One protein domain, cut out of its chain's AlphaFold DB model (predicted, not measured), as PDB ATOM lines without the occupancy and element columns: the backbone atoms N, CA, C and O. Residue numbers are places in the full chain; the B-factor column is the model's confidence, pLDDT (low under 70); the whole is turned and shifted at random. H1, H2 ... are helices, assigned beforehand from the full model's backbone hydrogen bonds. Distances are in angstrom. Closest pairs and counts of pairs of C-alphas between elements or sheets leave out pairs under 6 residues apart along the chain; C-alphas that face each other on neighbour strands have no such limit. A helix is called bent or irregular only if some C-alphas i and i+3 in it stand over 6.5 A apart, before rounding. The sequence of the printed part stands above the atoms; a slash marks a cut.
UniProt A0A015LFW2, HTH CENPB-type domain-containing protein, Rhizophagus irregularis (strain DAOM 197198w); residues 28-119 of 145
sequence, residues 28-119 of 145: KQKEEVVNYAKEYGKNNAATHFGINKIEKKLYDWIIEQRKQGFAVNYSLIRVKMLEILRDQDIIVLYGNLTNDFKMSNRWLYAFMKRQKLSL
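This is residues 28 to 119 of the 145 residues of the protein "HTH CENPB-type domain-containing protein" of Rhizophagus irregularis (strain DAOM 197198w) (UniProt A0A015LFW2). H3 and H4 cross as the core, with H5 near the end of H4 and H6 to one side. H1 and H2 make an arm at one end of the length. 92 residues are printed, with six named helices, H1 to H6, and no named strand. This all-helix domain is only just compact, close to loose, with a radius of gyration of the C-alphas of 14.6 A and spans of 43 by 28 by 22 A.

Find C-alpha 28 at (283.464, 189.020, 431.368); there H1, residues 28 to 40, begins. Next come H2, residues 42 to 48; H3, residues 53 to 67, 21.3 A long; H4, residues 74 to 86, 18.7 A; H5, residues 88 to 94; and H6, residues 105 to 114, ending at (282.422, 197.986, 406.137).

Residues 33 to 37 of H1 touch H2; closest are C-alphas 37 and 45, 5.0 A. H3 touches H4 at a steep tilt of 47 degrees, opposite ways; closest are C-alphas 58 and 81, 6.4 A. H5 and H6 are each close to but not clearly touching H4, with closest C-alphas 91 and 85 at 6.9 A, and 108 and 74 at 7.8 A. Every O i to N i+4 pair in the six helices is within hydrogen-bond range.

The farthest C-alphas, 28 and 69, are 45.7 A apart. The printed part has no cut and no long link. Look for pLDDT under 70 at residues 43, 46 to 47, 49 to 51 and 119.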
ATOM      1  N   LYS A  28     283.941 190.380 431.630       80.12
ATOM      2  CA  LYS A  28     283.464 189.020 431.368       80.12
ATOM      3  C   LYS A  28     282.803 188.875 429.990       80.12
ATOM      4  O   LYS A  28     283.128 187.959 429.249       80.12
ATOM      5  N   GLN A  29     281.937 189.819 429.607       78.88
ATOM      6  CA  GLN A  29     281.325 189.823 428.270       78.88
ATOM      7  C   GLN A  29     282.367 189.992 427.161       78.88
ATOM      8  O   GLN A  29     282.276 189.355 426.117       78.88
ATOM      9  N   LYS A  30     283.372 190.854 427.355       82.31
ATOM     10  CA  LYS A  30     284.431 191.047 426.353       82.31
ATOM     11  C   LYS A  30     285.310 189.809 426.210       82.31
ATOM     12  O   LYS A  30     285.685 189.486 425.088       82.31
ATOM     13  N   GLU A  31     285.630 189.139 427.311       89.06
ATOM     14  CA  GLU A  31     286.381 187.879 427.297       89.06
ATOM     15  C   GLU A  31     285.635 186.796 426.524       89.06
ATOM     16  O   GLU A  31     286.222 186.159 425.654       89.06
ATOM     17  N   GLU A  32     284.332 186.655 426.757       87.25
ATOM     18  CA  GLU A  32     283.476 185.708 426.040       87.25
ATOM     19  C   GLU A  32     283.452 185.984 424.527       87.25
ATOM     20  O   GLU A  32     283.700 185.087 423.718       87.25
ATOM     21  N   VAL A  33     283.267 187.251 424.134       84.31
ATOM     22  CA  VAL A  33     283.299 187.661 422.720       84.31
ATOM     23  C   VAL A  33     284.662 187.388 422.081       84.31
ATOM     24  O   VAL A  33     284.733 186.953 420.929       84.31
ATOM     25  N   VAL A  34     285.754 187.634 422.809       87.44
ATOM     26  CA  VAL A  34     287.120 187.410 422.317       87.44
ATOM     27  C   VAL A  34     287.429 185.923 422.180       87.44
ATOM     28  O   VAL A  34     288.007 185.535 421.166       87.44
ATOM     29  N   ASN A  35     287.045 185.093 423.149       93.56
ATOM     30  CA  ASN A  35     287.279 183.649 423.106       93.56
ATOM     31  C   ASN A  35     286.527 183.012 421.936       93.56
ATOM     32  O   ASN A  35     287.138 182.342 421.108       93.56
ATOM     33  N   TYR A  36     285.251 183.353 421.767       89.62
ATOM     34  CA  TYR A  36     284.472 182.895 420.621       89.62
ATOM     35  C   TYR A  36     285.071 183.371 419.283       89.62
ATOM     36  O   TYR A  36     285.128 182.623 418.309       89.62
ATOM     37  N   ALA A  37     285.563 184.615 419.207       89.75
ATOM     38  CA  ALA A  37     286.208 185.123 417.995       89.75
ATOM     39  C   ALA A  37     287.546 184.435 417.680       89.75
ATOM     40  O   ALA A  37     287.917 184.377 416.505       89.75
ATOM     41  N   LYS A  38     288.271 183.946 418.695       92.25
ATOM     42  CA  LYS A  38     289.491 183.146 418.508       92.25
ATOM     43  C   LYS A  38     289.166 181.766 417.942       92.25
ATOM     44  O   LYS A  38     289.877 181.323 417.050       92.25
ATOM     45  N   GLU A  39     288.099 181.133 418.423       91.44
ATOM     46  CA  GLU A  39     287.698 179.787 417.993       91.44
ATOM     47  C   GLU A  39     287.021 179.778 416.617       91.44
ATOM     48  O   GLU A  39     287.405 179.013 415.737       91.44
ATOM     49  N   TYR A  40     286.048 180.663 416.394       87.62
ATOM     50  CA  TYR A  40     285.191 180.629 415.201       87.62
ATOM     51  C   TYR A  40     285.498 181.743 414.197       87.62
ATOM     52  O   TYR A  40     284.905 181.799 413.120       87.62
ATOM     53  N   GLY A  41     286.411 182.656 414.525       84.50
ATOM     54  CA  GLY A  41     286.752 183.806 413.696       84.50
ATOM     55  C   GLY A  41     285.851 185.029 413.920       84.50
ATOM     56  O   GLY A  41     284.709 184.960 414.382       84.50
ATOM     57  N   LYS A  42     286.378 186.203 413.549       77.44
ATOM     58  CA  LYS A  42     285.766 187.520 413.828       77.44
ATOM     59  C   LYS A  42     284.360 187.687 413.235       77.44
ATOM     60  O   LYS A  42     283.487 188.253 413.888       77.44
ATOM     61  N   ASN A  43     284.135 187.202 412.014       69.25
ATOM     62  CA  ASN A  43     282.846 187.339 411.326       69.25
ATOM     63  C   ASN A  43     281.761 186.467 411.973       69.25
ATOM     64  O   ASN A  43     280.622 186.913 412.124       69.25
ATOM     65  N   ASN A  44     282.126 185.264 412.422       75.12
ATOM     66  CA  ASN A  44     281.208 184.382 413.134       75.12
ATOM     67  C   ASN A  44     280.864 184.951 414.506       75.12
ATOM     68  O   ASN A  44     279.693 184.961 414.860       75.12
ATOM     69  N   ALA A  45     281.827 185.532 415.228       79.50
ATOM     70  CA  ALA A  45     281.543 186.236 416.479       79.50
ATOM     71  C   ALA A  45     280.578 187.415 416.273       79.50
ATOM     72  O   ALA A  45     279.584 187.539 416.982       79.50
ATOM     73  N   ALA A  46     280.813 188.259 415.263       69.00
ATOM     74  CA  ALA A  46     279.925 189.390 414.969       69.00
ATOM     75  C   ALA A  46     278.483 188.946 414.659       69.00
ATOM     76  O   ALA A  46     277.526 189.635 415.022       69.00
ATOM     77  N   THR A  47     278.338 187.791 414.007       67.25
ATOM     78  CA  THR A  47     277.042 187.172 413.708       67.25
ATOM     79  C   THR A  47     276.411 186.554 414.962       67.25
ATOM     80  O   THR A  47     275.252 186.842 415.252       67.25
ATOM     81  N   HIS A  48     277.180 185.784 415.737       71.00
ATOM     82  CA  HIS A  48     276.752 185.079 416.952       71.00
ATOM     83  C   HIS A  48     276.291 186.039 418.055       71.00
ATOM     84  O   HIS A  48     275.199 185.892 418.592       71.00
ATOM     85  N   PHE A  49     277.060 187.096 418.324       69.94
ATOM     86  CA  PHE A  49     276.694 188.120 419.312       69.94
ATOM     87  C   PHE A  49     275.724 189.173 418.765       69.94
ATOM     88  O   PHE A  49     275.477 190.191 419.410       69.94
ATOM     89  N   GLY A  50     275.186 188.967 417.558       64.12
ATOM     90  CA  GLY A  50     274.143 189.817 416.995       64.12
ATOM     91  C   GLY A  50     274.554 191.276 416.802       64.12
ATOM     92  O   GLY A  50     273.677 192.125 416.667       64.12
ATOM     93  N   ILE A  51     275.853 191.588 416.748       65.44
ATOM     94  CA  ILE A  51     276.358 192.965 416.584       65.44
ATOM     95  C   ILE A  51     275.846 193.567 415.259       65.44
ATOM     96  O   ILE A  51     275.688 194.778 415.138       65.44
ATOM     97  N   ASN A  52     275.508 192.715 414.284       71.31
ATOM     98  CA  ASN A  52     275.132 193.107 412.929       71.31
ATOM     99  C   ASN A  52     273.642 192.981 412.569       71.31
ATOM    100  O   ASN A  52     273.316 193.272 411.422       71.31
ATOM    101  N   LYS A  53     272.714 192.570 413.453       81.12
ATOM    102  CA  LYS A  53     271.300 192.372 413.032       81.12
ATOM    103  C   LYS A  53     270.655 193.662 412.509       81.12
ATOM    104  O   LYS A  53     270.036 193.661 411.447       81.12
ATOM    105  N   ILE A  54     270.854 194.765 413.226       87.25
ATOM    106  CA  ILE A  54     270.329 196.085 412.856       87.25
ATOM    107  C   ILE A  54     271.045 196.613 411.601       87.25
ATOM    108  O   ILE A  54     270.396 197.046 410.651       87.25
ATOM    109  N   GLU A  55     272.381 196.518 411.561       88.00
ATOM    110  CA  GLU A  55     273.176 196.929 410.392       88.00
ATOM    111  C   GLU A  55     272.807 196.131 409.132       88.00
ATOM    112  O   GLU A  55     272.795 196.695 408.040       88.00
ATOM    113  N   LYS A  56     272.463 194.845 409.279       88.50
ATOM    114  CA  LYS A  56     272.023 193.975 408.185       88.50
ATOM    115  C   LYS A  56     270.657 194.395 407.645       88.50
ATOM    116  O   LYS A  56     270.559 194.632 406.448       88.50
ATOM    117  N   LYS A  57     269.649 194.591 408.509       91.62
ATOM    118  CA  LYS A  57     268.332 195.124 408.095       91.62
ATOM    119  C   LYS A  57     268.482 196.438 407.318       91.62
ATOM    120  O   LYS A  57     267.857 196.631 406.279       91.62
ATOM    121  N   LEU A  58     269.346 197.331 407.808       92.81
ATOM    122  CA  LEU A  58     269.624 198.600 407.141       92.81
ATOM    123  C   LEU A  58     270.300 198.395 405.779       92.81
ATOM    124  O   LEU A  58     269.932 199.052 404.809       92.81
ATOM    125  N   TYR A  59     271.285 197.501 405.698       92.56
ATOM    126  CA  TYR A  59     271.973 197.170 404.451       92.56
ATOM    127  C   TYR A  59     271.014 196.601 403.398       92.56
ATOM    128  O   TYR A  59     271.004 197.098 402.271       92.56
ATOM    129  N   ASP A  60     270.195 195.620 403.772       93.50
ATOM    130  CA  ASP A  60     269.253 194.957 402.865       93.50
ATOM    131  C   ASP A  60     268.276 195.981 402.266       93.50
ATOM    132  O   ASP A  60     268.152 196.085 401.043       93.50
ATOM    133  N   TRP A  61     267.718 196.857 403.109       95.06
ATOM    134  CA  TRP A  61     266.864 197.955 402.657       95.06
ATOM    135  C   TRP A  61     267.589 198.914 401.692       95.06
ATOM    136  O   TRP A  61     267.035 199.292 400.659       95.06
ATOM    137  N   ILE A  62     268.852 199.286 401.957       92.38
ATOM    138  CA  ILE A  62     269.628 200.146 401.038       92.38
ATOM    139  C   ILE A  62     269.771 199.485 399.660       92.38
ATOM    140  O   ILE A  62     269.688 200.170 398.634       92.38
ATOM    141  N   ILE A  63     270.016 198.176 399.617       91.56
ATOM    142  CA  ILE A  63     270.163 197.434 398.363       91.56
ATOM    143  C   ILE A  63     268.841 197.378 397.598       91.56
ATOM    144  O   ILE A  63     268.848 197.595 396.386       91.56
ATOM    145  N   GLU A  64     267.717 197.149 398.272       92.88
ATOM    146  CA  GLU A  64     266.384 197.164 397.654       92.88
ATOM    147  C   GLU A  64     266.067 198.512 397.005       92.88
ATOM    148  O   GLU A  64     265.722 198.564 395.822       92.88
ATOM    149  N   GLN A  65     266.291 199.612 397.726       90.69
ATOM    150  CA  GLN A  65     266.087 200.959 397.187       90.69
ATOM    151  C   GLN A  65     266.973 201.222 395.961       90.69
ATOM    152  O   GLN A  65     266.528 201.783 394.960       90.69
ATOM    153  N   ARG A  66     268.228 200.757 395.995       87.25
ATOM    154  CA  ARG A  66     269.155 200.892 394.861       87.25
ATOM    155  C   ARG A  66     268.761 200.030 393.667       87.25
ATOM    156  O   ARG A  66     268.959 200.468 392.535       87.25
ATOM    157  N   LYS A  67     268.205 198.834 393.887       85.81
ATOM    158  CA  LYS A  67     267.663 197.983 392.812       85.81
ATOM    159  C   LYS A  67     266.495 198.668 392.100       85.81
ATOM    160  O   LYS A  67     266.416 198.596 390.876       85.81
ATOM    161  N   GLN A  68     265.663 199.383 392.855       85.75
ATOM    162  CA  GLN A  68     264.563 200.203 392.339       85.75
ATOM    163  C   GLN A  68     265.033 201.500 391.656       85.75
ATOM    164  O   GLN A  68     264.241 202.179 391.014       85.75
ATOM    165  N   GLY A  69     266.323 201.840 391.745       82.00
ATOM    166  CA  GLY A  69     266.894 203.038 391.126       82.00
ATOM    167  C   GLY A  69     266.831 204.293 391.999       82.00
ATOM    168  O   GLY A  69     267.254 205.358 391.548       82.00
ATOM    169  N   PHE A  70     266.373 204.190 393.250       84.12
ATOM    170  CA  PHE A  70     266.353 205.323 394.169       84.12
ATOM    171  C   PHE A  70     267.752 205.643 394.704       84.12
ATOM    172  O   PHE A  70     268.532 204.770 395.103       84.12
ATOM    173  N   ALA A  71     268.072 206.937 394.744       82.75
ATOM    174  CA  ALA A  71     269.281 207.428 395.383       82.75
ATOM    175  C   ALA A  71     269.087 207.469 396.905       82.75
ATOM    176  O   ALA A  71     268.191 208.137 397.418       82.75
ATOM    177  N   VAL A  72     269.960 206.778 397.636       87.62
ATOM    178  CA  VAL A  72     269.897 206.711 399.099       87.62
ATOM    179  C   VAL A  72     270.922 207.665 399.713       87.62
ATOM    180  O   VAL A  72     272.124 207.388 399.715       87.62
ATOM    181  N   ASN A  73     270.430 208.783 400.249       88.44
ATOM    182  CA  ASN A  73     271.233 209.802 400.930       88.44
ATOM    183  C   ASN A  73     271.436 209.486 402.419       88.44
ATOM    184  O   ASN A  73     270.647 208.775 403.036       88.44
ATOM    185  N   TYR A  74     272.451 210.098 403.038       88.31
ATOM    186  CA  TYR A  74     272.746 209.919 404.467       88.31
ATOM    187  C   TYR A  74     271.561 210.232 405.382       88.31
ATOM    188  O   TYR A  74     271.343 209.518 406.354       88.31
ATOM    189  N   SER A  75     270.787 211.277 405.089       89.56
ATOM    190  CA  SER A  75     269.601 211.620 405.884       89.56
ATOM    191  C   SER A  75     268.549 210.515 405.842       89.56
ATOM    192  O   SER A  75     267.992 210.177 406.880       89.56
ATOM    193  N   LEU A  76     268.349 209.891 404.679       91.06
ATOM    194  CA  LEU A  76     267.390 208.803 404.514       91.06
ATOM    195  C   LEU A  76     267.840 207.541 405.262       91.06
ATOM    196  O   LEU A  76     267.044 206.920 405.955       91.06
ATOM    197  N   ILE A  77     269.140 207.225 405.209       91.56
ATOM    198  CA  ILE A  77     269.736 206.143 406.010       91.56
ATOM    199  C   ILE A  77     269.485 206.385 407.502       91.56
ATOM    200  O   ILE A  77     269.157 205.447 408.225       91.56
ATOM    201  N   ARG A  78     269.599 207.638 407.971       92.00
ATOM    202  CA  ARG A  78     269.333 207.966 409.379       92.00
ATOM    203  C   ARG A  78     267.881 207.753 409.771       92.00
ATOM    204  O   ARG A  78     267.632 207.142 410.805       92.00
ATOM    205  N   VAL A  79     266.945 208.232 408.954       92.12
ATOM    206  CA  VAL A  79     265.510 208.030 409.195       92.12
ATOM    207  C   VAL A  79     265.195 206.537 409.228       92.12
ATOM    208  O   VAL A  79     264.632 206.064 410.212       92.12
ATOM    209  N   LYS A  80     265.670 205.771 408.238       93.81
ATOM    210  CA  LYS A  80     265.427 204.327 408.189       93.81
ATOM    211  C   LYS A  80     266.008 203.585 409.386       93.81
ATOM    212  O   LYS A  80     265.370 202.697 409.937       93.81
ATOM    213  N   MET A  81     267.211 203.945 409.815       92.19
ATOM    214  CA  MET A  81     267.822 203.335 410.992       92.19
ATOM    215  C   MET A  81     267.000 203.607 412.259       92.19
ATOM    216  O   MET A  81     266.839 202.706 413.075       92.19
ATOM    217  N   LEU A  82     266.443 204.812 412.422       91.19
ATOM    218  CA  LEU A  82     265.546 205.109 413.544       91.19
ATOM    219  C   LEU A  82     264.253 204.294 413.483       91.19
ATOM    220  O   LEU A  82     263.780 203.863 414.529       91.19
ATOM    221  N   GLU A  83     263.702 204.059 412.291       93.00
ATOM    222  CA  GLU A  83     262.561 203.151 412.115       93.00
ATOM    223  C   GLU A  83     262.914 201.731 412.566       93.00
ATOM    224  O   GLU A  83     262.217 201.180 413.407       93.00
ATOM    225  N   ILE A  84     264.044 201.182 412.105       91.69
ATOM    226  CA  ILE A  84     264.486 199.828 412.482       91.69
ATOM    227  C   ILE A  84     264.707 199.715 413.997       91.69
ATOM    228  O   ILE A  84     264.418 198.682 414.592       91.69
ATOM    229  N   LEU A  85     265.214 200.764 414.649       89.88
ATOM    230  CA  LEU A  85     265.383 200.779 416.107       89.88
ATOM    231  C   LEU A  85     264.054 200.845 416.874       89.88
ATOM    232  O   LEU A  85     264.033 200.511 418.057       89.88
ATOM    233  N   ARG A  86     262.970 201.286 416.227       90.06
ATOM    234  CA  ARG A  86     261.611 201.268 416.786       90.06
ATOM    235  C   ARG A  86     260.898 199.934 416.555       90.06
ATOM    236  O   ARG A  86     259.856 199.725 417.168       90.06
ATOM    237  N   ASP A  87     261.438 199.045 415.716       89.62
ATOM    238  CA  ASP A  87     260.884 197.703 415.521       89.62
ATOM    239  C   ASP A  87     260.818 196.959 416.862       89.62
ATOM    240  O   ASP A  87     261.799 196.888 417.610       89.62
ATOM    241  N   GLN A  88     259.678 196.329 417.133       85.38
ATOM    242  CA  GLN A  88     259.423 195.641 418.396       85.38
ATOM    243  C   GLN A  88     260.418 194.496 418.650       85.38
ATOM    244  O   GLN A  88     260.923 194.365 419.762       85.38
ATOM    245  N   ASP A  89     260.808 193.756 417.608       85.12
ATOM    246  CA  ASP A  89     261.835 192.705 417.692       85.12
ATOM    247  C   ASP A  89     263.186 193.242 418.184       85.12
ATOM    248  O   ASP A  89     263.906 192.580 418.930       85.12
ATOM    249  N   ILE A  90     263.551 194.451 417.749       84.81
ATOM    250  CA  ILE A  90     264.824 195.080 418.105       84.81
ATOM    251  C   ILE A  90     264.760 195.625 419.530       84.81
ATOM    252  O   ILE A  90     265.717 195.449 420.285       84.81
ATOM    253  N   ILE A  91     263.625 196.214 419.917       84.81
ATOM    254  CA  ILE A  91     263.391 196.684 421.285       84.81
ATOM    255  C   ILE A  91     263.454 195.517 422.278       84.81
ATOM    256  O   ILE A  91     264.080 195.653 423.325       84.81
ATOM    257  N   VAL A  92     262.861 194.364 421.953       82.50
ATOM    258  CA  VAL A  92     262.911 193.171 422.817       82.50
ATOM    259  C   VAL A  92     264.344 192.649 422.963       82.50
ATOM    260  O   VAL A  92     264.756 192.291 424.063       82.50
ATOM    261  N   LEU A  93     265.122 192.626 421.877       79.56
ATOM    262  CA  LEU A  93     266.481 192.074 421.887       79.56
ATOM    263  C   LEU A  93     267.515 192.974 422.571       79.56
ATOM    264  O   LEU A  93     268.419 192.468 423.234       79.56
ATOM    265  N   TYR A  94     267.430 194.289 422.372       75.50
ATOM    266  CA  TYR A  94     268.494 195.218 422.771       75.50
ATOM    267  C   TYR A  94     268.019 196.351 423.690       75.50
ATOM    268  O   TYR A  94     268.836 197.161 424.132       75.50
ATOM    269  N   GLY A  95     266.723 196.420 423.997       79.31
ATOM    270  CA  GLY A  95     266.117 197.515 424.747       79.31
ATOM    271  C   GLY A  95     265.875 198.767 423.900       79.31
ATOM    272  O   GLY A  95     266.061 198.791 422.682       79.31
ATOM    273  N   ASN A  96     265.445 199.846 424.560       80.50
ATOM    274  CA  ASN A  96     265.189 201.119 423.892       80.50
ATOM    275  C   ASN A  96     266.501 201.854 423.559       80.50
ATOM    276  O   ASN A  96     266.964 202.714 424.303       80.50
ATOM    277  N   LEU A  97     267.067 201.527 422.399       75.75
ATOM    278  CA  LEU A  97     268.305 202.109 421.875       75.75
ATOM    279  C   LEU A  97     268.133 203.500 421.247       75.75
ATOM    280  O   LEU A  97     269.133 204.111 420.867       75.75
ATOM    281  N   THR A  98     266.904 204.005 421.088       76.44
ATOM    282  CA  THR A  98     266.656 205.226 420.298       76.44
ATOM    283  C   THR A  98     267.377 206.459 420.845       76.44
ATOM    284  O   THR A  98     267.856 207.279 420.062       76.44
ATOM    285  N   ASN A  99     267.521 206.555 422.167       75.75
ATOM    286  CA  ASN A  99     268.178 207.683 422.829       75.75
ATOM    287  C   ASN A  99     269.702 207.508 422.939       75.75
ATOM    288  O   ASN A  99     270.441 208.493 422.928       75.75
ATOM    289  N   ASP A 100     270.179 206.264 422.999       74.50
ATOM    290  CA  ASP A 100     271.592 205.953 423.238       74.50
ATOM    291  C   ASP A 100     272.396 205.834 421.938       74.50
ATOM    292  O   ASP A 100     273.605 206.103 421.895       74.50
ATOM    293  N   PHE A 101     271.740 205.440 420.844       80.44
ATOM    294  CA  PHE A 101     272.410 205.186 419.581       80.44
ATOM    295  C   PHE A 101     272.713 206.482 418.818       80.44
ATOM    296  O   PHE A 101     271.922 207.006 418.030       80.44
ATOM    297  N   LYS A 102     273.934 206.990 419.005       78.62
ATOM    298  CA  LYS A 102     274.403 208.185 418.300       78.62
ATOM    299  C   LYS A 102     274.867 207.854 416.884       78.62
ATOM    300  O   LYS A 102     276.013 207.465 416.646       78.62
ATOM    301  N   MET A 103     273.997 208.131 415.920       83.31
ATOM    302  CA  MET A 103     274.235 207.933 414.488       83.31
ATOM    303  C   MET A 103     275.132 209.021 413.872       83.31
ATOM    304  O   MET A 103     274.762 209.768 412.963       83.31
ATOM    305  N   SER A 104     276.333 209.140 414.432       87.75
ATOM    306  CA  SER A 104     277.334 210.121 414.024       87.75
ATOM    307  C   SER A 104     277.780 209.914 412.573       87.75
ATOM    308  O   SER A 104     277.781 208.795 412.056       87.75
ATOM    309  N   ASN A 105     278.259 210.983 411.932       87.12
ATOM    310  CA  ASN A 105     278.829 210.910 410.578       87.12
ATOM    311  C   ASN A 105     279.966 209.886 410.484       87.12
ATOM    312  O   ASN A 105     280.099 209.197 409.478       87.12
ATOM    313  N   ARG A 106     280.761 209.750 411.554       86.69
ATOM    314  CA  ARG A 106     281.856 208.781 411.627       86.69
ATOM    315  C   ARG A 106     281.343 207.343 411.634       86.69
ATOM    316  O   ARG A 106     281.911 206.506 410.937       86.69
ATOM    317  N   TRP A 107     280.279 207.067 412.390       89.00
ATOM    318  CA  TRP A 107     279.647 205.748 412.388       89.00
ATOM    319  C   TRP A 107     279.077 205.425 411.009       89.00
ATOM    320  O   TRP A 107     279.364 204.360 410.476       89.00
ATOM    321  N   LEU A 108     278.361 206.370 410.397       89.31
ATOM    322  CA  LEU A 108     277.723 206.168 409.098       89.31
ATOM    323  C   LEU A 108     278.750 205.943 407.976       89.31
ATOM    324  O   LEU A 108     278.613 205.008 407.188       89.31
ATOM    325  N   TYR A 109     279.831 206.728 407.958       86.62
ATOM    326  CA  TYR A 109     280.960 206.503 407.053       86.62
ATOM    327  C   TYR A 109     281.596 205.121 407.266       86.62
ATOM    328  O   TYR A 109     281.850 204.393 406.306       86.62
ATOM    329  N   ALA A 110     281.830 204.731 408.524       86.19
ATOM    330  CA  ALA A 110     282.408 203.431 408.844       86.19
ATOM    331  C   ALA A 110     281.481 202.270 408.445       86.19
ATOM    332  O   ALA A 110     281.969 201.292 407.886       86.19
ATOM    333  N   PHE A 111     280.172 202.385 408.684       87.38
ATOM    334  CA  PHE A 111     279.156 201.424 408.248       87.38
ATOM    335  C   PHE A 111     279.212 201.227 406.733       87.38
ATOM    336  O   PHE A 111     279.400 200.107 406.262       87.38
ATOM    337  N   MET A 112     279.169 202.318 405.967       88.50
ATOM    338  CA  MET A 112     279.240 202.236 404.509       88.50
ATOM    339  C   MET A 112     280.551 201.625 404.020       88.50
ATOM    340  O   MET A 112     280.532 200.793 403.117       88.50
ATOM    341  N   LYS A 113     281.680 201.963 404.654       85.75
ATOM    342  CA  LYS A 113     282.981 201.367 404.328       85.75
ATOM    343  C   LYS A 113     283.015 199.862 404.618       85.75
ATOM    344  O   LYS A 113     283.491 199.106 403.774       85.75
ATOM    345  N   ARG A 114     282.498 199.417 405.773       85.44
ATOM    346  CA  ARG A 114     282.422 197.986 406.137       85.44
ATOM    347  C   ARG A 114     281.558 197.201 405.154       85.44
ATOM    348  O   ARG A 114     281.959 196.125 404.730       85.44
ATOM    349  N   GLN A 115     280.423 197.774 404.757       85.12
ATOM    350  CA  GLN A 115     279.477 197.156 403.828       85.12
ATOM    351  C   GLN A 115     279.818 197.394 402.347       85.12
ATOM    352  O   GLN A 115     279.025 197.063 401.470       85.12
ATOM    353  N   LYS A 116     280.985 197.986 402.046       85.69
ATOM    354  CA  LYS A 116     281.441 198.310 400.680       85.69
ATOM    355  C   LYS A 116     280.415 199.122 399.868       85.69
ATOM    356  O   LYS A 116     280.324 199.002 398.648       85.69
ATOM    357  N   LEU A 117     279.649 199.978 400.540       85.75
ATOM    358  CA  LEU A 117     278.667 200.862 399.924       85.75
ATOM    359  C   LEU A 117     279.329 202.181 399.524       85.75
ATOM    360  O   LEU A 117     279.913 202.877 400.353       85.75
ATOM    361  N   SER A 118     279.176 202.580 398.264       80.56
ATOM    362  CA  SER A 118     279.527 203.926 397.809       80.56
ATOM    363  C   SER A 118     278.339 204.882 397.922       80.56
ATOM    364  O   SER A 118     277.177 204.474 397.816       80.56
ATOM    365  N   LEU A 119     278.623 206.172 398.115       67.81
ATOM    366  CA  LEU A 119     277.673 207.239 397.818       67.81
ATOM    367  C   LEU A 119     277.561 207.350 396.297       67.81
ATOM    368  O   LEU A 119     278.418 207.945 395.644       67.81
TER     369      LEU A 119